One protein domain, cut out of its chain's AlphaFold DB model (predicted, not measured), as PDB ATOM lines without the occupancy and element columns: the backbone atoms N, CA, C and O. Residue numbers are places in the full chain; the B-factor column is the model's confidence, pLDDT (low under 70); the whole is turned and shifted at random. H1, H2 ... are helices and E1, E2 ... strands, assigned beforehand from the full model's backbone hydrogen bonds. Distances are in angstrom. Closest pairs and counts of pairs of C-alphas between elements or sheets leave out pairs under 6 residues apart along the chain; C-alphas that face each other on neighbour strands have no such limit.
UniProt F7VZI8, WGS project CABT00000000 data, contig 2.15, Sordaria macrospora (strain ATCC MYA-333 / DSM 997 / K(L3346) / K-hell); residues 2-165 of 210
ATOM      1  N   ALA A   2     122.522 149.433  83.788       96.31
ATOM      2  CA  ALA A   2     122.660 150.678  84.554       96.31
ATOM      3  C   ALA A   2     122.394 151.978  83.754       96.31
ATOM      4  O   ALA A   2     121.513 152.741  84.133       96.31
ATOM      5  N   ASN A   3     123.026 152.163  82.584       97.81
ATOM      6  CA  ASN A   3     122.757 153.322  81.711       97.81
ATOM      7  C   ASN A   3     121.286 153.451  81.274       97.81
ATOM      8  O   ASN A   3     120.772 154.554  81.156       97.81
ATOM      9  N   VAL A   4     120.601 152.332  81.015       97.69
ATOM     10  CA  VAL A   4     119.187 152.349  80.611       97.69
ATOM     11  C   VAL A   4     118.312 152.779  81.784       97.69
ATOM     12  O   VAL A   4     117.445 153.617  81.590       97.69
ATOM     13  N   LEU A   5     118.571 152.278  82.997       97.06
ATOM     14  CA  LEU A   5     117.826 152.697  84.188       97.06
ATOM     15  C   LEU A   5     118.024 154.187  84.486       97.06
ATOM     16  O   LEU A   5     117.044 154.879  84.737       97.06
ATOM     17  N   ALA A   6     119.253 154.694  84.357       96.19
ATOM     18  CA  ALA A   6     119.537 156.124  84.483       96.19
ATOM     19  C   ALA A   6     118.823 156.978  83.414       96.19
ATOM     20  O   ALA A   6     118.512 158.145  83.644       96.19
ATOM     21  N   ALA A   7     118.553 156.411  82.234       95.81
ATOM     22  CA  ALA A   7     117.845 157.094  81.156       95.81
ATOM     23  C   ALA A   7     116.315 157.062  81.328       95.81
ATOM     24  O   ALA A   7     115.653 158.063  81.057       95.81
ATOM     25  N   THR A   8     115.746 155.937  81.770       95.38
ATOM     26  CA  THR A   8     114.287 155.724  81.808       95.38
ATOM     27  C   THR A   8     113.652 155.991  83.172       95.38
ATOM     28  O   THR A   8     112.460 156.265  83.226       95.38
ATOM     29  N   TYR A   9     114.418 155.895  84.262       93.56
ATOM     30  CA  TYR A   9     113.962 156.157  85.637       93.56
ATOM     31  C   TYR A   9     114.912 157.097  86.407       93.56
ATOM     32  O   TYR A   9     115.317 156.781  87.528       93.56
ATOM     33  N   PRO A  10     115.308 158.240  85.818       91.81
ATOM     34  CA  PRO A  10     116.257 159.170  86.424       91.81
ATOM     35  C   PRO A  10     115.804 159.715  87.785       91.81
ATOM     36  O   PRO A  10     116.640 159.937  88.647       91.81
ATOM     37  N   GLN A  11     114.498 159.852  88.015       87.19
ATOM     38  CA  GLN A  11     113.923 160.356  89.263       87.19
ATOM     39  C   GLN A  11     114.121 159.429  90.474       87.19
ATOM     40  O   GLN A  11     113.854 159.831  91.600       87.19
ATOM     41  N   LEU A  12     114.514 158.169  90.251       89.19
ATOM     42  CA  LEU A  12     114.666 157.165  91.312       89.19
ATOM     43  C   LEU A  12     116.119 156.972  91.758       89.19
ATOM     44  O   LEU A  12     116.372 156.162  92.648       89.19
ATOM     45  N   ILE A  13     117.080 157.615  91.091       90.00
ATOM     46  CA  ILE A  13     118.495 157.279  91.225       90.00
ATOM     47  C   ILE A  13     119.319 158.566  91.302       90.00
ATOM     48  O   ILE A  13     119.288 159.369  90.379       90.00
ATOM     49  N   SER A  14     120.108 158.740  92.359       88.56
ATOM     50  CA  SER A  14     120.979 159.920  92.494       88.56
ATOM     51  C   SER A  14     122.316 159.746  91.765       88.56
ATOM     52  O   SER A  14     122.818 160.669  91.128       88.56
ATOM     53  N   ALA A  15     122.886 158.538  91.807       93.56
ATOM     54  CA  ALA A  15     124.175 158.220  91.198       93.56
ATOM     55  C   ALA A  15     124.229 156.769  90.695       93.56
ATOM     56  O   ALA A  15     123.562 155.877  91.222       93.56
ATOM     57  N   VAL A  16     125.034 156.526  89.661       96.00
ATOM     58  CA  VAL A  16     125.202 155.221  89.014       96.00
ATOM     59  C   VAL A  16     126.666 154.963  88.688       96.00
ATOM     60  O   VAL A  16     127.291 155.757  87.988       96.00
ATOM     61  N   SER A  17     127.160 153.783  89.067       97.69
ATOM     62  CA  SER A  17     128.437 153.241  88.590       97.69
ATOM     63  C   SER A  17     128.211 152.117  87.575       97.69
ATOM     64  O   SER A  17     127.515 151.132  87.838       97.69
ATOM     65  N   VAL A  18     128.797 152.254  86.387       97.94
ATOM     66  CA  VAL A  18     128.674 151.310  85.269       97.94
ATOM     67  C   VAL A  18     130.016 150.642  85.005       97.94
ATOM     68  O   VAL A  18     130.987 151.323  84.701       97.94
ATOM     69  N   TYR A  19     130.058 149.310  85.039       98.38
ATOM     70  CA  TYR A  19     131.269 148.525  84.780       98.38
ATOM     71  C   TYR A  19     131.214 147.829  83.416       98.38
ATOM     72  O   TYR A  19     130.362 146.970  83.192       98.38
ATOM     73  N   SER A  20     132.130 148.194  82.511       98.38
ATOM     74  CA  SER A  20     132.279 147.641  81.152       98.38
ATOM     75  C   SER A  20     130.979 147.654  80.329       98.38
ATOM     76  O   SER A  20     130.583 146.657  79.722       98.38
ATOM     77  N   GLY A  21     130.277 148.787  80.348       98.00
ATOM     78  CA  GLY A  21     128.969 148.954  79.714       98.00
ATOM     79  C   GLY A  21     128.993 149.425  78.256       98.00
ATOM     80  O   GLY A  21     130.023 149.502  77.594       98.00
ATOM     81  N   VAL A  22     127.806 149.778  77.768       98.56
ATOM     82  CA  VAL A  22     127.573 150.458  76.484       98.56
ATOM     83  C   VAL A  22     126.601 151.621  76.701       98.56
ATOM     84  O   VAL A  22     125.852 151.577  77.686       98.56
ATOM     85  N   PRO A  23     126.555 152.630  75.811       98.25
ATOM     86  CA  PRO A  23     125.587 153.723  75.920       98.25
ATOM     87  C   PRO A  23     124.144 153.216  76.021       98.25
ATOM     88  O   PRO A  23     123.786 152.188  75.429       98.25
ATOM     89  N   ALA A  24     123.288 153.949  76.730       98.25
ATOM     90  CA  ALA A  24     121.847 153.732  76.689       98.25
ATOM     91  C   ALA A  24     121.368 153.795  75.230       98.25
ATOM     92  O   ALA A  24     121.711 154.714  74.488       98.25
ATOM     93  N   GLY A  25     120.623 152.776  74.797       97.12
ATOM     94  CA  GLY A  25     120.116 152.664  73.424       97.12
ATOM     95  C   GLY A  25     121.095 152.055  72.421       97.12
ATOM     96  O   GLY A  25     120.683 151.680  71.330       97.12
ATOM     97  N   CYS A  26     122.362 151.844  72.782       97.88
ATOM     98  CA  CYS A  26     123.336 151.236  71.872       97.88
ATOM     99  C   CYS A  26     122.952 149.792  71.485       97.88
ATOM    100  O   CYS A  26     123.129 149.376  70.344       97.88
ATOM    101  N   PHE A  27     122.336 149.041  72.405       97.56
ATOM    102  CA  PHE A  27     121.802 147.692  72.149       97.56
ATOM    103  C   PHE A  27     120.381 147.680  71.562       97.56
ATOM    104  O   PHE A  27     119.726 146.640  71.580       97.56
ATOM    105  N   MET A  28     119.883 148.801  71.026       95.00
ATOM    106  CA  MET A  28     118.574 148.831  70.369       95.00
ATOM    107  C   MET A  28     118.471 147.712  69.319       95.00
ATOM    108  O   MET A  28     119.360 147.528  68.481       95.00
ATOM    109  N   SER A  29     117.370 146.961  69.373       93.88
ATOM    110  CA  SER A  29     117.051 145.928  68.393       93.88
ATOM    111  C   SER A  29     116.244 146.530  67.247       93.88
ATOM    112  O   SER A  29     115.130 147.003  67.455       93.88
ATOM    113  N   SER A  30     116.771 146.463  66.024       89.19
ATOM    114  CA  SER A  30     116.062 146.928  64.823       89.19
ATOM    115  C   SER A  30     114.815 146.100  64.494       89.19
ATOM    116  O   SER A  30     113.908 146.600  63.838       89.19
ATOM    117  N   SER A  31     114.751 144.850  64.959       92.62
ATOM    118  CA  SER A  31     113.587 143.969  64.818       92.62
ATOM    119  C   SER A  31     112.598 144.065  65.985       92.62
ATOM    120  O   SER A  31     111.611 143.334  65.996       92.62
ATOM    121  N   GLY A  32     112.862 144.923  66.981       91.06
ATOM    122  CA  GLY A  32     112.028 145.056  68.179       91.06
ATOM    123  C   GLY A  32     112.095 143.866  69.143       91.06
ATOM    124  O   GLY A  32     111.232 143.731  70.005       91.06
ATOM    125  N   GLY A  33     113.087 142.980  69.010       93.00
ATOM    126  CA  GLY A  33     113.208 141.827  69.903       93.00
ATOM    127  C   GLY A  33     113.787 142.181  71.279       93.00
ATOM    128  O   GLY A  33     114.540 143.143  71.440       93.00
ATOM    129  N   VAL A  34     113.438 141.367  72.274       92.56
ATOM    130  CA  VAL A  34     113.814 141.539  73.686       92.56
ATOM    131  C   VAL A  34     115.146 140.845  73.974       92.56
ATOM    132  O   VAL A  34     115.399 139.763  73.455       92.56
ATOM    133  N   ALA A  35     115.988 141.458  74.817       91.81
ATOM    134  CA  ALA A  35     117.290 140.917  75.236       91.81
ATOM    135  C   ALA A  35     118.226 140.540  74.065       91.81
ATOM    136  O   ALA A  35     119.045 139.628  74.166       91.81
ATOM    137  N   ASN A  36     118.109 141.259  72.947       94.12
ATOM    138  CA  ASN A  36     118.895 140.998  71.752       94.12
ATOM    139  C   ASN A  36     120.317 141.554  71.857       94.12
ATOM    140  O   ASN A  36     120.535 142.709  72.225       94.12
ATOM    141  N   TRP A  37     121.282 140.735  71.445       95.88
ATOM    142  CA  TRP A  37     122.667 141.154  71.295       95.88
ATOM    143  C   TRP A  37     122.852 141.992  70.026       95.88
ATOM    144  O   TRP A  37     122.483 141.564  68.930       95.88
ATOM    145  N   ASN A  38     123.466 143.168  70.158       97.44
ATOM    146  CA  ASN A  38     123.787 144.031  69.024       97.44
ATOM    147  C   ASN A  38     125.303 144.030  68.762       97.44
ATOM    148  O   ASN A  38     126.056 144.734  69.432       97.44
ATOM    149  N   ASN A  39     125.736 143.276  67.744       97.12
ATOM    150  CA  ASN A  39     127.151 143.141  67.369       97.12
ATOM    151  C   ASN A  39     127.811 144.460  66.935       97.12
ATOM    152  O   ASN A  39     129.015 144.636  67.117       97.12
ATOM    153  N   SER A  40     127.048 145.389  66.351       97.56
ATOM    154  CA  SER A  40     127.583 146.703  65.982       97.56
ATOM    155  C   SER A  40     127.954 147.495  67.234       97.56
ATOM    156  O   SER A  40     129.038 148.072  67.318       97.56
ATOM    157  N   CYS A  41     127.085 147.463  68.243       97.94
ATOM    158  CA  CYS A  41     127.357 148.109  69.514       97.94
ATOM    159  C   CYS A  41     128.463 147.404  70.308       97.94
ATOM    160  O   CYS A  41     129.451 148.036  70.680       97.94
ATOM    161  N   SER A  42     128.359 146.092  70.528       98.06
ATOM    162  CA  SER A  42     129.366 145.362  71.305       98.06
ATOM    163  C   SER A  42     130.753 145.433  70.661       98.06
ATOM    164  O   SER A  42     131.749 145.554  71.365       98.06
ATOM    165  N   GLY A  43     130.827 145.457  69.326       98.25
ATOM    166  CA  GLY A  43     132.065 145.646  68.569       98.25
ATOM    167  C   GLY A  43     132.614 147.080  68.562       98.25
ATOM    168  O   GLY A  43     133.700 147.300  68.033       98.25
ATOM    169  N   GLY A  44     131.907 148.059  69.139       97.38
ATOM    170  CA  GLY A  44     132.355 149.457  69.198       97.38
ATOM    171  C   GLY A  44     132.225 150.220  67.873       97.38
ATOM    172  O   GLY A  44     132.946 151.198  67.639       97.38
ATOM    173  N   ASN A  45     131.328 149.754  66.998       97.75
ATOM    174  CA  ASN A  45     131.039 150.344  65.689       97.75
ATOM    175  C   ASN A  45     129.827 151.286  65.723       97.75
ATOM    176  O   ASN A  45     129.684 152.132  64.843       97.75
ATOM    177  N   SER A  46     128.980 151.185  66.751       96.69
ATOM    178  CA  SER A  46     127.920 152.158  67.012       96.69
ATOM    179  C   SER A  46     128.522 153.431  67.606       96.69
ATOM    180  O   SER A  46     128.666 153.547  68.820       96.69
ATOM    181  N   ARG A  47     128.905 154.372  66.741       95.94
ATOM    182  CA  ARG A  47     129.515 155.653  67.121       95.94
ATOM    183  C   ARG A  47     128.616 156.809  66.721       95.94
ATOM    184  O   ARG A  47     128.124 156.840  65.594       95.94
ATOM    185  N   ALA A  48     128.447 157.775  67.614       95.44
ATOM    186  CA  ALA A  48     127.651 158.962  67.338       95.44
ATOM    187  C   ALA A  48     128.266 160.222  67.961       95.44
ATOM    188  O   ALA A  48     129.261 160.182  68.695       95.44
ATOM    189  N   THR A  49     127.690 161.373  67.618       95.38
ATOM    190  CA  THR A  49     128.000 162.633  68.296       95.38
ATOM    191  C   THR A  49     127.436 162.607  69.714       95.38
ATOM    192  O   THR A  49     126.456 161.914  69.991       95.38
ATOM    193  N   ALA A  50     128.028 163.402  70.609       94.75
ATOM    194  CA  ALA A  50     127.514 163.582  71.965       94.75
ATOM    195  C   ALA A  50     126.047 164.048  71.952       94.75
ATOM    196  O   ALA A  50     125.221 163.481  72.660       94.75
ATOM    197  N   GLN A  51     125.704 164.976  71.047       95.44
ATOM    198  CA  GLN A  51     124.326 165.426  70.842       95.44
ATOM    199  C   GLN A  51     123.384 164.269  70.500       95.44
ATOM    200  O   GLN A  51     122.374 164.094  71.172       95.44
ATOM    201  N   ARG A  52     123.732 163.437  69.508       97.31
ATOM    202  CA  ARG A  52     122.870 162.322  69.097       97.31
ATOM    203  C   ARG A  52     122.676 161.316  70.226       97.31
ATOM    204  O   ARG A  52     121.569 160.820  70.407       97.31
ATOM    205  N   TRP A  53     123.734 161.003  70.970       97.50
ATOM    206  CA  TRP A  53     123.607 160.114  72.120       97.50
ATOM    207  C   TRP A  53     122.744 160.699  73.229       97.50
ATOM    208  O   TRP A  53     121.978 159.957  73.844       97.50
ATOM    209  N   GLY A  54     122.847 162.006  73.473       95.56
ATOM    210  CA  GLY A  54     121.998 162.663  74.450       95.56
ATOM    211  C   GLY A  54     120.541 162.757  74.019       95.56
ATOM    212  O   GLY A  54     119.663 162.583  74.859       95.56
ATOM    213  N   ASP A  55     120.274 162.941  72.724       96.38
ATOM    214  CA  ASP A  55     118.913 162.897  72.181       96.38
ATOM    215  C   ASP A  55     118.291 161.518  72.408       96.38
ATOM    216  O   ASP A  55     117.189 161.440  72.938       96.38
ATOM    217  N   VAL A  56     119.030 160.432  72.137       96.69
ATOM    218  CA  VAL A  56     118.571 159.062  72.442       96.69
ATOM    219  C   VAL A  56     118.208 158.915  73.921       96.69
ATOM    220  O   VAL A  56     117.164 158.354  74.235       96.69
ATOM    221  N   THR A  57     119.031 159.423  74.842       95.88
ATOM    222  CA  THR A  57     118.739 159.353  76.284       95.88
ATOM    223  C   THR A  57     117.501 160.165  76.669       95.88
ATOM    224  O   THR A  57     116.680 159.681  77.443       95.88
ATOM    225  N   ARG A  58     117.339 161.381  76.134       93.94
ATOM    226  CA  ARG A  58     116.155 162.219  76.385       93.94
ATOM    227  C   ARG A  58     114.884 161.584  75.815       93.94
ATOM    228  O   ARG A  58     113.863 161.568  76.489       93.94
ATOM    229  N   GLU A  59     114.963 160.971  74.634       95.25
ATOM    230  CA  GLU A  59     113.856 160.242  73.999       95.25
ATOM    231  C   GLU A  59     113.400 159.009  74.804       95.25
ATOM    232  O   GLU A  59     112.255 158.584  74.669       95.25
ATOM    233  N   MET A  60     114.254 158.438  75.665       95.44
ATOM    234  CA  MET A  60     113.875 157.315  76.535       95.44
ATOM    235  C   MET A  60     112.934 157.709  77.675       95.44
ATOM    236  O   MET A  60     112.224 156.843  78.188       95.44
ATOM    237  N   PHE A  61     112.919 158.984  78.066       93.06
ATOM    238  CA  PHE A  61     111.927 159.519  78.991       93.06
ATOM    239  C   PHE A  61     111.680 161.009  78.691       93.06
ATOM    240  O   PHE A  61     112.256 161.866  79.363       93.06
ATOM    241  N   PRO A  62     110.864 161.320  77.661       88.94
ATOM    242  CA  PRO A  62     110.719 162.680  77.132       88.94
ATOM    243  C   PRO A  62     110.078 163.671  78.105       88.94
ATOM    244  O   PRO A  62     110.358 164.861  78.036       88.94
ATOM    245  N   GLU A  63     109.217 163.180  78.999       82.88
ATOM    246  CA  GLU A  63     108.530 163.987  80.021       82.88
ATOM    247  C   GLU A  63     109.466 164.396  81.170       82.88
ATOM    248  O   GLU A  63     109.163 165.312  81.936       82.88
ATOM    249  N   TYR A  64     110.628 163.744  81.268       80.50
ATOM    250  CA  TYR A  64     111.716 164.155  82.143       80.50
ATOM    251  C   TYR A  64     112.585 165.177  81.412       80.50
ATOM    252  O   TYR A  64     113.717 164.898  80.989       80.50
ATOM    253  N   ASP A  65     112.009 166.365  81.237       65.69
ATOM    254  CA  ASP A  65     112.805 167.586  81.251       65.69
ATOM    255  C   ASP A  65     113.349 167.762  82.673       65.69
ATOM    256  O   ASP A  65     112.797 167.169  83.596       65.69
ATOM    257  N   TYR A  66     114.450 168.482  82.857       61.38
ATOM    258  CA  TYR A  66     115.028 168.710  84.181       61.38
ATOM    259  C   TYR A  66     113.952 169.277  85.116       61.38
ATOM    260  O   TYR A  66     113.663 170.467  85.055       61.38
ATOM    261  N   GLN A  67     113.304 168.418  85.904       51.97
ATOM    262  CA  GLN A  67     112.159 168.841  86.689       51.97
ATOM    263  C   GLN A  67     112.706 169.570  87.896       51.97
ATOM    264  O   GLN A  67     113.533 169.025  88.628       51.97
ATOM    265  N   ASP A  68     112.273 170.807  88.058       51.94
ATOM    266  CA  ASP A  68     112.392 171.482  89.331       51.94
ATOM    267  C   ASP A  68     111.605 170.659  90.364       51.94
ATOM    268  O   ASP A  68     110.508 170.169  90.070       51.94
ATOM    269  N   ASP A  69     112.187 170.418  91.535       58.56
ATOM    270  CA  ASP A  69     111.442 169.859  92.658       58.56
ATOM    271  C   ASP A  69     110.401 170.852  93.194       58.56
ATOM    272  O   ASP A  69     110.184 171.922  92.617       58.56
ATOM    273  N   GLU A  70     109.689 170.480  94.263       55.62
ATOM    274  CA  GLU A  70     108.652 171.342  94.850       55.62
ATOM    275  C   GLU A  70     109.231 172.701  95.296       55.62
ATOM    276  O   GLU A  70     108.504 173.694  95.373       55.62
ATOM    277  N   GLU A  71     110.548 172.757  95.495       57.69
ATOM    278  CA  GLU A  71     111.348 173.907  95.892       57.69
ATOM    279  C   GLU A  71     111.957 174.690  94.711       57.69
ATOM    280  O   GLU A  71     112.625 175.703  94.926       57.69
ATOM    281  N   GLY A  72     111.725 174.285  93.457       54.31
ATOM    282  CA  GLY A  72     112.294 174.977  92.296       54.31
ATOM    283  C   GLY A  72     113.717 174.526  91.929       54.31
ATOM    284  O   GLY A  72     114.371 175.168  91.102       54.31
ATOM    285  N   LYS A  73     114.235 173.459  92.550       58.34
ATOM    286  CA  LYS A  73     115.597 172.957  92.357       58.34
ATOM    287  C   LYS A  73     115.610 171.925  91.240       58.34
ATOM    288  O   LYS A  73     115.023 170.847  91.322       58.34
ATOM    289  N   ARG A  74     116.331 172.253  90.175       61.44
ATOM    290  CA  ARG A  74     116.546 171.393  89.012       61.44
ATOM    291  C   ARG A  74     117.039 170.007  89.462       61.44
ATOM    292  O   ARG A  74     118.158 169.918  89.954       61.44
ATOM    293  N   ARG A  75     116.269 168.927  89.258       66.31
ATOM    294  CA  ARG A  75     116.724 167.538  89.472       66.31
ATOM    295  C   ARG A  75     117.389 167.000  88.204       66.31
ATOM    296  O   ARG A  75     116.699 166.596  87.258       66.31
ATOM    297  N   PRO A  76     118.728 166.987  88.120       74.12
ATOM    298  CA  PRO A  76     119.403 166.394  86.981       74.12
ATOM    299  C   PRO A  76     119.169 164.885  86.947       74.12
ATOM    300  O   PRO A  76     118.704 164.253  87.894       74.12
ATOM    301  N   ARG A  77     119.477 164.291  85.797       89.62
ATOM    302  CA  ARG A  77     119.615 162.835  85.693       89.62
ATOM    303  C   ARG A  77     120.758 162.368  86.620       89.62
ATOM    304  O   ARG A  77     121.582 163.196  87.005       89.62
ATOM    305  N   PRO A  78     120.833 161.068  86.955       93.00
ATOM    306  CA  PRO A  78     121.797 160.579  87.932       93.00
ATOM    307  C   PRO A  78     123.236 160.914  87.531       93.00
ATOM    308  O   PRO A  78     123.574 160.883  86.343       93.00
ATOM    309  N   ARG A  79     124.100 161.149  88.520       94.19
ATOM    310  CA  ARG A  79     125.551 161.227  88.307       94.19
ATOM    311  C   ARG A  79     126.101 159.914  87.777       94.19
ATOM    312  O   ARG A  79     125.749 158.842  88.267       94.19
ATOM    313  N   MET A  80     127.010 159.984  86.809       97.75
ATOM    314  CA  MET A  80     127.481 158.802  86.084       97.75
ATOM    315  C   MET A  80     128.971 158.534  86.293       97.75
ATOM    316  O   MET A  80     129.807 159.288  85.808       97.75
ATOM    317  N   GLN A  81     129.302 157.403  86.913       98.25
ATOM    318  CA  GLN A  81     130.657 156.859  86.974       98.25
ATOM    319  C   GLN A  81     130.789 155.699  85.977       98.25
ATOM    320  O   GLN A  81     130.073 154.701  86.051       98.25
ATOM    321  N   ILE A  82     131.688 155.818  85.006       98.56
ATOM    322  CA  ILE A  82     131.781 154.928  83.845       98.56
ATOM    323  C   ILE A  82     133.144 154.250  83.845       98.56
ATOM    324  O   ILE A  82     134.155 154.874  83.545       98.56
ATOM    325  N   TRP A  83     133.174 152.951  84.106       98.50
ATOM    326  CA  TRP A  83     134.389 152.147  84.121       98.50
ATOM    327  C   TRP A  83     134.500 151.311  82.857       98.50
ATOM    328  O   TRP A  83     133.556 150.607  82.490       98.50
ATOM    329  N   HIS A  84     135.670 151.306  82.221       98.62
ATOM    330  CA  HIS A  84     135.917 150.408  81.091       98.62
ATOM    331  C   HIS A  84     137.370 149.952  81.015       98.62
ATOM    332  O   HIS A  84     138.299 150.717  81.274       98.62
ATOM    333  N   GLY A  85     137.559 148.686  80.648       98.25
ATOM    334  CA  GLY A  85     138.870 148.075  80.481       98.25
ATOM    335  C   GLY A  85     139.426 148.297  79.079       98.25
ATOM    336  O   GLY A  85     138.723 148.101  78.088       98.25
ATOM    337  N   SER A  86     140.705 148.658  78.964       98.12
ATOM    338  CA  SER A  86     141.333 148.899  77.656       98.12
ATOM    339  C   SER A  86     141.509 147.633  76.807       98.12
ATOM    340  O   SER A  86     141.809 147.730  75.620       98.12
ATOM    341  N   SER A  87     141.398 146.456  77.421       98.25
ATOM    342  CA  SER A  87     141.589 145.141  76.798       98.25
ATOM    343  C   SER A  87     140.288 144.333  76.782       98.25
ATOM    344  O   SER A  87     140.314 143.104  76.702       98.25
ATOM    345  N   ASP A  88     139.141 145.005  76.905       98.50
ATOM    346  CA  ASP A  88     137.826 144.373  76.897       98.50
ATOM    347  C   ASP A  88     137.525 143.729  75.530       98.50
ATOM    348  O   ASP A  88     137.325 144.404  74.521       98.50
ATOM    349  N   GLY A  89     137.526 142.395  75.494       98.00
ATOM    350  CA  GLY A  89     137.269 141.612  74.282       98.00
ATOM    351  C   GLY A  89     135.797 141.273  74.038       98.00
ATOM    352  O   GLY A  89     135.491 140.682  73.006       98.00
ATOM    353  N   THR A  90     134.893 141.603  74.969       98.38
ATOM    354  CA  THR A  90     133.457 141.275  74.858       98.38
ATOM    355  C   THR A  90     132.645 142.506  74.476       98.38
ATOM    356  O   THR A  90     131.812 142.454  73.568       98.38
ATOM    357  N   VAL A  91     132.917 143.628  75.140       98.25
ATOM    358  CA  VAL A  91     132.349 144.939  74.848       98.25
ATOM    359  C   VAL A  91     133.504 145.885  74.555       98.25
ATOM    360  O   VAL A  91     134.210 146.325  75.457       98.25
ATOM    361  N   SER A  92     133.677 146.208  73.276       98.50
ATOM    362  CA  SER A  92     134.813 146.973  72.764       98.50
ATOM    363  C   SER A  92     135.107 148.211  73.617       98.50
ATOM    364  O   SER A  92     134.167 148.961  73.915       98.50
ATOM    365  N   PRO A  93     136.386 148.506  73.919       98.31
ATOM    366  CA  PRO A  93     136.772 149.679  74.700       98.31
ATOM    367  C   PRO A  93     136.340 151.007  74.065       98.31
ATOM    368  O   PRO A  93     136.228 152.014  74.753       98.31
ATOM    369  N   ASN A  94     136.018 151.019  72.766       98.00
ATOM    370  CA  ASN A  94     135.430 152.183  72.098       98.00
ATOM    371  C   ASN A  94     134.116 152.649  72.753       98.00
ATOM    372  O   ASN A  94     133.797 153.834  72.699       98.00
ATOM    373  N   ASN A  95     133.367 151.740  73.388       98.50
ATOM    374  CA  ASN A  95     132.119 152.066  74.078       98.50
ATOM    375  C   ASN A  95     132.323 152.945  75.321       98.50
ATOM    376  O   ASN A  95     131.374 153.601  75.746       98.50
ATOM    377  N   TYR A  96     133.535 153.008  75.885       98.62
ATOM    378  CA  TYR A  96     133.877 153.976  76.933       98.62
ATOM    379  C   TYR A  96     133.633 155.405  76.449       98.62
ATOM    380  O   TYR A  96     132.851 156.150  77.035       98.62
ATOM    381  N   GLY A  97     134.240 155.747  75.311       97.56
ATOM    382  CA  GLY A  97     134.115 157.060  74.701       97.56
ATOM    383  C   GLY A  97     132.679 157.434  74.372       97.56
ATOM    384  O   GLY A  97     132.246 158.551  74.646       97.56
ATOM    385  N   GLU A  98     131.914 156.488  73.831       98.31
ATOM    386  CA  GLU A  98     130.508 156.714  73.493       98.31
ATOM    387  C   GLU A  98     129.627 156.922  74.737       98.31
ATOM    388  O   GLU A  98     128.737 157.770  74.707       98.31
ATOM    389  N   GLN A  99     129.893 156.220  75.847       98.25
ATOM    390  CA  GLN A  99     129.178 156.442  77.112       98.25
ATOM    391  C   GLN A  99     129.501 157.816  77.694       98.25
ATOM    392  O   GLN A  99     128.591 158.544  78.080       98.25
ATOM    393  N   VAL A 100     130.780 158.203  77.715       98.06
ATOM    394  CA  VAL A 100     131.167 159.525  78.216       98.06
ATOM    395  C   VAL A 100     130.530 160.622  77.363       98.06
ATOM    396  O   VAL A 100     129.918 161.530  77.915       98.06
ATOM    397  N   LYS A 101     130.577 160.522  76.025       97.06
ATOM    398  CA  LYS A 101     129.871 161.451  75.118       97.06
ATOM    399  C   LYS A 101     128.380 161.564  75.434       97.06
ATOM    400  O   LYS A 101     127.846 162.669  75.431       97.06
ATOM    401  N   GLN A 102     127.709 160.435  75.665       97.56
ATOM    402  CA  GLN A 102     126.292 160.414  76.005       97.56
ATOM    403  C   GLN A 102     126.019 161.219  77.274       97.56
ATOM    404  O   GLN A 102     125.235 162.162  77.248       97.56
ATOM    405  N   TRP A 103     126.683 160.870  78.371       97.06
ATOM    406  CA  TRP A 103     126.342 161.421  79.678       97.06
ATOM    407  C   TRP A 103     126.828 162.851  79.874       97.06
ATOM    408  O   TRP A 103     126.094 163.655  80.436       97.06
ATOM    409  N   THR A 104     127.983 163.211  79.312       95.69
ATOM    410  CA  THR A 104     128.452 164.609  79.296       95.69
ATOM    411  C   THR A 104     127.487 165.537  78.560       95.69
ATOM    412  O   THR A 104     127.210 166.632  79.041       95.69
ATOM    413  N   ASN A 105     126.894 165.105  77.437       94.38
ATOM    414  CA  ASN A 105     125.866 165.903  76.759       94.38
ATOM    415  C   ASN A 105     124.564 165.975  77.558       94.38
ATOM    416  O   ASN A 105     123.967 167.041  77.658       94.38
ATOM    417  N   VAL A 106     124.108 164.842  78.096       92.69
ATOM    418  CA  VAL A 106     122.827 164.753  78.812       92.69
ATOM    419  C   VAL A 106     122.836 165.558  80.103       92.69
ATOM    420  O   VAL A 106     121.803 166.111  80.452       92.69
ATOM    421  N   LEU A 107     123.972 165.611  80.792       92.62
ATOM    422  CA  LEU A 107     124.134 166.331  82.054       92.62
ATOM    423  C   LEU A 107     124.647 167.762  81.855       92.62
ATOM    424  O   LEU A 107     124.721 168.512  82.816       92.62
ATOM    425  N   GLY A 108     124.948 168.169  80.617       91.56
ATOM    426  CA  GLY A 108     125.390 169.531  80.318       91.56
ATOM    427  C   GLY A 108     126.801 169.853  80.818       91.56
ATOM    428  O   GLY A 108     127.122 171.026  80.978       91.56
ATOM    429  N   VAL A 109     127.640 168.835  81.027       91.75
ATOM    430  CA  VAL A 109     129.036 168.974  81.468       91.75
ATOM    431  C   VAL A 109     129.988 168.645  80.320       91.75
ATOM    432  O   VAL A 109     130.444 167.505  80.186       91.75
ATOM    433  N   PRO A 110     130.265 169.594  79.405       80.75
ATOM    434  CA  PRO A 110     131.249 169.341  78.368       80.75
ATOM    435  C   PRO A 110     132.619 169.109  79.019       80.75
ATOM    436  O   PRO A 110     132.967 169.745  80.010       80.75
ATOM    437  N   GLY A 111     133.418 168.215  78.430       86.25
ATOM    438  CA  GLY A 111     134.845 168.149  78.754       86.25
ATOM    439  C   GLY A 111     135.565 169.458  78.416       86.25
ATOM    440  O   GLY A 111     134.954 170.436  77.986       86.25
ATOM    441  N   VAL A 112     136.889 169.469  78.551       85.19
ATOM    442  CA  VAL A 112     137.708 170.650  78.244       85.19
ATOM    443  C   VAL A 112     137.444 171.103  76.810       85.19
ATOM    444  O   VAL A 112     137.704 170.368  75.852       85.19
ATOM    445  N   GLU A 113     136.939 172.327  76.661       76.94
ATOM    446  CA  GLU A 113     136.638 172.917  75.362       76.94
ATOM    447  C   GLU A 113     137.907 172.965  74.494       76.94
ATOM    448  O   GLU A 113     138.967 173.419  74.922       76.94
ATOM    449  N   GLY A 114     137.835 172.404  73.283       76.00
ATOM    450  CA  GLY A 114     138.998 172.260  72.396       76.00
ATOM    451  C   GLY A 114     140.071 171.262  72.871       76.00
ATOM    452  O   GLY A 114     141.054 171.057  72.160       76.00
ATOM    453  N   GLY A 115     139.884 170.598  74.020       76.00
ATOM    454  CA  GLY A 115     140.854 169.706  74.674       76.00
ATOM    455  C   GLY A 115     141.077 168.348  73.997       76.00
ATOM    456  O   GLY A 115     141.927 167.573  74.439       76.00
ATOM    457  N   GLY A 116     140.349 168.065  72.914       86.94
ATOM    458  CA  GLY A 116     140.461 166.833  72.136       86.94
ATOM    459  C   GLY A 116     139.789 165.626  72.794       86.94
ATOM    460  O   GLY A 116     138.963 165.763  73.696       86.94
ATOM    461  N   MET A 117     140.131 164.432  72.299       89.19
ATOM    462  CA  MET A 117     139.572 163.163  72.767       89.19
ATOM    463  C   MET A 117     140.667 162.271  73.366       89.19
ATOM    464  O   MET A 117     141.708 162.077  72.738       89.19
ATOM    465  N   VAL A 118     140.409 161.662  74.523       87.06
ATOM    466  CA  VAL A 118     141.255 160.649  75.171       87.06
ATOM    467  C   VAL A 118     140.467 159.343  75.230       87.06
ATOM    468  O   VAL A 118     139.336 159.312  75.705       87.06
ATOM    469  N   ASN A 119     141.021 158.254  74.686       87.12
ATOM    470  CA  ASN A 119     140.346 156.945  74.610       87.12
ATOM    471  C   ASN A 119     138.935 157.003  73.978       87.12
ATOM    472  O   ASN A 119     138.029 156.266  74.355       87.12
ATOM    473  N   GLY A 120     138.736 157.906  73.011       84.75
ATOM    474  CA  GLY A 120     137.446 158.102  72.340       84.75
ATOM    475  C   GLY A 120     136.405 158.893  73.143       84.75
ATOM    476  O   GLY A 120     135.316 159.114  72.615       84.75
ATOM    477  N   ALA A 121     136.731 159.345  74.358       88.81
ATOM    478  CA  ALA A 121     135.949 160.274  75.179       88.81
ATOM    479  C   ALA A 121     136.486 161.710  75.034       88.81
ATOM    480  O   ALA A 121     137.673 161.853  74.746       88.81
ATOM    481  N   PRO A 122     135.676 162.772  75.208       91.31
ATOM    482  CA  PRO A 122     136.200 164.130  75.379       91.31
ATOM    483  C   PRO A 122     137.234 164.162  76.508       91.31
ATOM    484  O   PRO A 122     137.145 163.365  77.433       91.31
ATOM    485  N   LYS A 123     138.225 165.049  76.460       94.31
ATOM    486  CA  LYS A 123     139.153 165.197  77.587       94.31
ATOM    487  C   LYS A 123     138.414 165.765  78.810       94.31
ATOM    488  O   LYS A 123     137.749 166.789  78.678       94.31
ATOM    489  N   GLY A 124     138.539 165.125  79.975       94.56
ATOM    490  CA  GLY A 124     137.946 165.611  81.231       94.56
ATOM    491  C   GLY A 124     138.565 166.922  81.722       94.56
ATOM    492  O   GLY A 124     139.707 167.238  81.375       94.56
ATOM    493  N   ASN A 125     137.809 167.673  82.526       95.31
ATOM    494  CA  ASN A 125     138.243 168.906  83.193       95.31
ATOM    495  C   ASN A 125     139.417 168.636  84.143       95.31
ATOM    496  O   ASN A 125     140.369 169.416  84.190       95.31
ATOM    497  N   VAL A 126     139.375 167.495  84.836       93.75
ATOM    498  CA  VAL A 126     140.429 167.012  85.734       93.75
ATOM    499  C   VAL A 126     140.796 165.575  85.364       93.75
ATOM    500  O   VAL A 126     139.936 164.775  84.995       93.75
ATOM    501  N   GLU A 127     142.086 165.238  85.447       94.25
ATOM    502  CA  GLU A 127     142.589 163.873  85.252       94.25
ATOM    503  C   GLU A 127     143.357 163.399  86.490       94.25
ATOM    504  O   GLU A 127     144.344 164.018  86.900       94.25
ATOM    505  N   ARG A 128     142.953 162.254  87.050       95.12
ATOM    506  CA  ARG A 128     143.629 161.587  88.168       95.12
ATOM    507  C   ARG A 128     144.272 160.295  87.679       95.12
ATOM    508  O   ARG A 128     143.593 159.352  87.277       95.12
ATOM    509  N   LYS A 129     145.604 160.252  87.696       96.25
ATOM    510  CA  LYS A 129     146.377 159.054  87.342       96.25
ATOM    511  C   LYS A 129     146.500 158.119  88.536       96.25
ATOM    512  O   LYS A 129     146.567 158.579  89.670       96.25
ATOM    513  N   ASP A 130     146.582 156.824  88.249       96.31
ATOM    514  CA  ASP A 130     146.690 155.751  89.241       96.31
ATOM    515  C   ASP A 130     145.565 155.783  90.292       96.31
ATOM    516  O   ASP A 130     145.745 155.355  91.433       96.31
ATOM    517  N   TYR A 131     144.390 156.263  89.879       94.75
ATOM    518  CA  TYR A 131     143.188 156.330  90.695       94.75
ATOM    519  C   TYR A 131     142.047 155.542  90.035       94.75
ATOM    520  O   TYR A 131     141.854 155.662  88.822       94.75
ATOM    521  N   PRO A 132     141.286 154.739  90.803       94.69
ATOM    522  CA  PRO A 132     141.465 154.448  92.235       94.69
ATOM    523  C   PRO A 132     142.510 153.357  92.514       94.69
ATOM    524  O   PRO A 132     142.720 152.962  93.658       94.69
ATOM    525  N   ALA A 133     143.165 152.849  91.473       95.62
ATOM    526  CA  ALA A 133     144.249 151.889  91.580       95.62
ATOM    527  C   ALA A 133     145.318 152.165  90.518       95.62
ATOM    528  O   ALA A 133     145.070 152.816  89.501       95.62
ATOM    529  N   LYS A 134     146.512 151.605  90.719       97.38
ATOM    530  CA  LYS A 134     147.605 151.705  89.750       97.38
ATOM    531  C   LYS A 134     147.175 151.205  88.365       97.38
ATOM    532  O   LYS A 134     146.606 150.121  88.246       97.38
ATOM    533  N   GLY A 135     147.499 151.970  87.324       96.56
ATOM    534  CA  GLY A 135     147.117 151.673  85.939       96.56
ATOM    535  C   GLY A 135     145.696 152.104  85.565       96.56
ATOM    536  O   GLY A 135     145.262 151.836  84.446       96.56
ATOM    537  N   TYR A 136     144.980 152.778  86.465       97.94
ATOM    538  CA  TYR A 136     143.688 153.390  86.174       97.94
ATOM    539  C   TYR A 136     143.877 154.895  85.973       97.94
ATOM    540  O   TYR A 136     144.801 155.506  86.512       97.94
ATOM    541  N   THR A 137     143.044 155.500  85.138       97.38
ATOM    542  CA  THR A 137     142.979 156.956  84.979       97.38
ATOM    543  C   THR A 137     141.530 157.384  85.069       97.38
ATOM    544  O   THR A 137     140.719 156.928  84.265       97.38
ATOM    545  N   ALA A 138     141.223 158.244  86.035       97.19
ATOM    546  CA  ALA A 138     139.928 158.892  86.140       97.19
ATOM    547  C   ALA A 138     139.954 160.246  85.422       97.19
ATOM    548  O   ALA A 138     140.920 161.002  85.536       97.19
ATOM    549  N   SER A 139     138.895 160.534  84.678       97.38
ATOM    550  CA  SER A 139     138.624 161.806  84.021       97.38
ATOM    551  C   SER A 139     137.300 162.340  84.547       97.38
ATOM    552  O   SER A 139     136.272 161.684  84.389       97.38
ATOM    553  N   GLU A 140     137.322 163.521  85.140       96.50
ATOM    554  CA  GLU A 140     136.154 164.154  85.750       96.50
ATOM    555  C   GLU A 140     135.606 165.244  84.831       96.50
ATOM    556  O   GLU A 140     136.377 165.990  84.218       96.50
ATOM    557  N   TYR A 141     134.280 165.323  84.734       96.00
ATOM    558  CA  TYR A 141     133.565 166.319  83.943       96.00
ATOM    559  C   TYR A 141     132.665 167.121  84.868       96.00
ATOM    560  O   TYR A 141     131.733 166.568  85.461       96.00
ATOM    561  N   THR A 142     132.974 168.406  84.998       92.44
ATOM    562  CA  THR A 142     132.350 169.285  85.985       92.44
ATOM    563  C   THR A 142     131.396 170.276  85.342       92.44
ATOM    564  O   THR A 142     131.559 170.637  84.173       92.44
ATOM    565  N   ASP A 143     130.419 170.750  86.109       88.75
ATOM    566  CA  ASP A 143     129.683 171.963  85.751       88.75
ATOM    567  C   ASP A 143     130.517 173.231  86.033       88.75
ATOM    568  O   ASP A 143     131.729 173.171  86.278       88.75
ATOM    569  N   LYS A 144     129.878 174.402  85.923       85.44
ATOM    570  CA  LYS A 144     130.526 175.707  86.126       85.44
ATOM    571  C   LYS A 144     130.779 176.006  87.613       85.44
ATOM    572  O   LYS A 144     131.639 176.832  87.910       85.44
ATOM    573  N   GLU A 145     130.053 175.351  88.516       84.25
ATOM    574  CA  GLU A 145     130.222 175.395  89.969       84.25
ATOM    575  C   GLU A 145     131.335 174.454  90.457       84.25
ATOM    576  O   GLU A 145     131.845 174.625  91.563       84.25
ATOM    577  N   GLY A 146     131.767 173.514  89.613       86.38
ATOM    578  CA  GLY A 146     132.837 172.564  89.905       86.38
ATOM    579  C   GLY A 146     132.345 171.195  90.376       86.38
ATOM    580  O   GLY A 146     133.177 170.350  90.702       86.38
ATOM    581  N   VAL A 147     131.033 170.947  90.364       87.25
ATOM    582  CA  VAL A 147     130.439 169.657  90.744       87.25
ATOM    583  C   VAL A 147     130.713 168.628  89.652       87.25
ATOM    584  O   VAL A 147     130.471 168.878  88.469       87.25
ATOM    585  N   VAL A 148     131.217 167.449  90.028       92.94
ATOM    586  CA  VAL A 148     131.600 166.387  89.084       92.94
ATOM    587  C   VAL A 148     130.384 165.552  88.681       92.94
ATOM    588  O   VAL A 148     130.043 164.572  89.333       92.94
ATOM    589  N   TRP A 149     129.746 165.850  87.552       93.88
ATOM    590  CA  TRP A 149     128.543 165.115  87.129       93.88
ATOM    591  C   TRP A 149     128.824 163.783  86.424       93.88
ATOM    592  O   TRP A 149     128.016 162.848  86.476       93.88
ATOM    593  N   VAL A 150     129.976 163.684  85.758       97.06
ATOM    594  CA  VAL A 150     130.436 162.455  85.104       97.06
ATOM    595  C   VAL A 150     131.869 162.173  85.524       97.06
ATOM    596  O   VAL A 150     132.715 163.063  85.507       97.06
ATOM    597  N   GLU A 151     132.162 160.917  85.830       97.69
ATOM    598  CA  GLU A 151     133.519 160.415  86.000       97.69
ATOM    599  C   GLU A 151     133.738 159.235  85.050       97.69
ATOM    600  O   GLU A 151     133.020 158.238  85.080       97.69
ATOM    601  N   GLY A 152     134.733 159.332  84.174       98.06
ATOM    602  CA  GLY A 152     135.177 158.224  83.336       98.06
ATOM    603  C   GLY A 152     136.435 157.590  83.915       98.06
ATOM    604  O   GLY A 152     137.449 158.265  84.040       98.06
ATOM    605  N   ILE A 153     136.402 156.298  84.232       98.19
ATOM    606  CA  ILE A 153     137.542 155.541  84.749       98.19
ATOM    607  C   ILE A 153     138.016 154.533  83.701       98.19
ATOM    608  O   ILE A 153     137.379 153.513  83.416       98.19
ATOM    609  N   TRP A 154     139.187 154.812  83.143       98.19
ATOM    610  CA  TRP A 154     139.851 153.967  82.165       98.19
ATOM    611  C   TRP A 154     140.846 153.021  82.838       98.19
ATOM    612  O   TRP A 154     141.841 153.462  83.415       98.19
ATOM    613  N   ALA A 155     140.597 151.716  82.738       98.25
ATOM    614  CA  ALA A 155     141.403 150.675  83.364       98.25
ATOM    615  C   ALA A 155     142.379 150.050  82.352       98.25
ATOM    616  O   ALA A 155     142.015 149.173  81.555       98.25
ATOM    617  N   GLN A 156     143.637 150.495  82.367       98.06
ATOM    618  CA  GLN A 156     144.641 150.034  81.412       98.06
ATOM    619  C   GLN A 156     144.976 148.550  81.629       98.06
ATOM    620  O   GLN A 156     145.328 148.115  82.722       98.06
ATOM    621  N   GLY A 157     144.905 147.766  80.554       97.94
ATOM    622  CA  GLY A 157     145.203 146.334  80.533       97.94
ATOM    623  C   GLY A 157     144.067 145.425  81.015       97.94
ATOM    624  O   GLY A 157     144.211 144.207  80.939       97.94
ATOM    625  N   VAL A 158     142.945 145.980  81.479       98.50
ATOM    626  CA  VAL A 158     141.834 145.209  82.058       98.50
ATOM    627  C   VAL A 158     140.851 144.748  80.974       98.50
ATOM    628  O   VAL A 158     140.595 145.474  80.016       98.50
ATOM    629  N   GLY A 159     140.341 143.518  81.108       98.12
ATOM    630  CA  GLY A 159     139.395 142.880  80.181       98.12
ATOM    631  C   GLY A 159     137.918 143.079  80.552       98.12
ATOM    632  O   GLY A 159     137.562 144.077  81.176       98.12
ATOM    633  N   HIS A 160     137.063 142.118  80.172       98.06
ATOM    634  CA  HIS A 160     135.634 142.134  80.512       98.06
ATOM    635  C   HIS A 160     135.332 141.297  81.769       98.06
ATOM    636  O   HIS A 160     135.608 140.097  81.770       98.06
ATOM    637  N   SER A 161     134.721 141.838  82.822       97.19
ATOM    638  CA  SER A 161     134.503 143.266  83.094       97.19
ATOM    639  C   SER A 161     135.672 143.860  83.884       97.19
ATOM    640  O   SER A 161     136.476 143.132  84.474       97.19
ATOM    641  N   VAL A 162     135.727 145.190  83.975       98.12
ATOM    642  CA  VAL A 162     136.491 145.831  85.052       98.12
ATOM    643  C   VAL A 162     135.998 145.276  86.400       98.12
ATOM    644  O   VAL A 162     134.778 145.197  86.595       98.12
ATOM    645  N   PRO A 163     136.892 144.846  87.313       97.75
ATOM    646  CA  PRO A 163     136.491 144.398  88.641       97.75
ATOM    647  C   PRO A 163     135.739 145.500  89.386       97.75
ATOM    648  O   PRO A 163     136.173 146.653  89.390       97.75
ATOM    649  N   ALA A 164     134.629 145.138  90.027       95.06
ATOM    650  CA  ALA A 164     133.863 146.080  90.828       95.06
ATOM    651  C   ALA A 164     134.736 146.660  91.952       95.06
ATOM    652  O   ALA A 164     135.442 145.926  92.645       95.06
ATOM    653  N   ASN A 165     134.661 147.975  92.135       96.88
ATOM    654  CA  ASN A 165     135.337 148.689  93.209       96.88
ATOM    655  C   ASN A 165     134.271 149.363  94.073       96.88
ATOM    656  O   ASN A 165     133.790 150.449  93.748       96.88
TER     657      ASN A 165
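What this domain is: This is residues 2 to 165 of the 210 residues of an uncharacterized protein of Sordaria macrospora (strain ATCC MYA-333 / DSM 997 / K(L3346) / K-hell) (UniProt F7VZI8). A single five-stranded sheet forms a wall, with the long helix H4 lying along one face of it over E2 and E5 and the short helix H1 standing on the same face at the E1 edge. H3 packs across H4 on the side away from the sheet, H2 lies near one end of H4, and long loops run between these parts. The 164 printed residues hold four named helices and five named strands in the order H1 E1 H2 H3 E2 H4 E3 E4 E5; the mixed sheet runs E1 E2 E5 E4 E3. The class is mixed, helices and strands, though only 66 residues are in named elements. The whole is compact, with a radius of gyration of the C-alphas of 15.3 A and spans of 46 by 42 by 31 A.

How they stand to each other: H1, residues 2 to 8, is on the sheet over the edge strand E1, residues 15 to 19, at a height over the sheet of 9.5 A; it only just stands up, rising 40.4 degrees. The closest C-alphas of the two are those of Ala 2 and Val 18, 6.1 A apart. H2, residues 39 to 42, is not on the sheet. H3, residues 50 to 59, only just touches H1, with 3 pairs of C-alphas within 8 A, the closest Ala 7 and Thr 57 at 5.4 A. E2, residues 79 to 85, is parallel to E1, with N 18 and O 81 at 2.8 A; E1, H2, H3 and E2 form a strand-helix-strand unit, two parallel neighbour strands joined through helices, with a right-handed crossover. H4, residues 94 to 107, is on the sheet at a height of 8.8 A, along E2 at 8 degrees on the local plane; H1 and H4, on the same face, make two layers with the sheet. H3 touches H4 at a steep tilt of 65 degrees, the closest C-alphas being Ala 50 and Lys 101, 4.5 A. H2 is close to H4 but not clearly touching, with Cys 41 and Asn 95 closest at 7.7 A between C-alphas. E3, residues 126 to 129, E4, residues 136 to 142, and E5, residues 148 to 155, form a meander, each strand the antiparallel neighbour of the one before, in two hairpins: N 128 and O 138 are 2.8 A apart, N 139 and O 152 2.8 A. E5 is parallel to E2, with N 153 and O 82 at 2.7 A. E2, H4 and E3 form a split unit, with E5 and E4 between its strands and a right-handed crossover. In H1, H3 and H4 every O i to N i+4 pair is within hydrogen-bond range; H2 is too short for one.

Where its parts are: H1 begins at C-alpha 2 (122.660, 150.678, 84.554). H3 is 14.2 A long, E2 20.3 A, H4 20.7 A, E4 19.5 A and E5 19.4 A. E5 ends at C-alpha 155 (141.403, 150.675, 83.364).

The domain as a whole: The C-alphas farthest apart, Glu 71 and Gly 89, are 46.7 A apart. The printed part has no cut; the links E1 to H2, H3 to E2 and H4 to E3 are long. Residues 65 to 75 have pLDDT under 70.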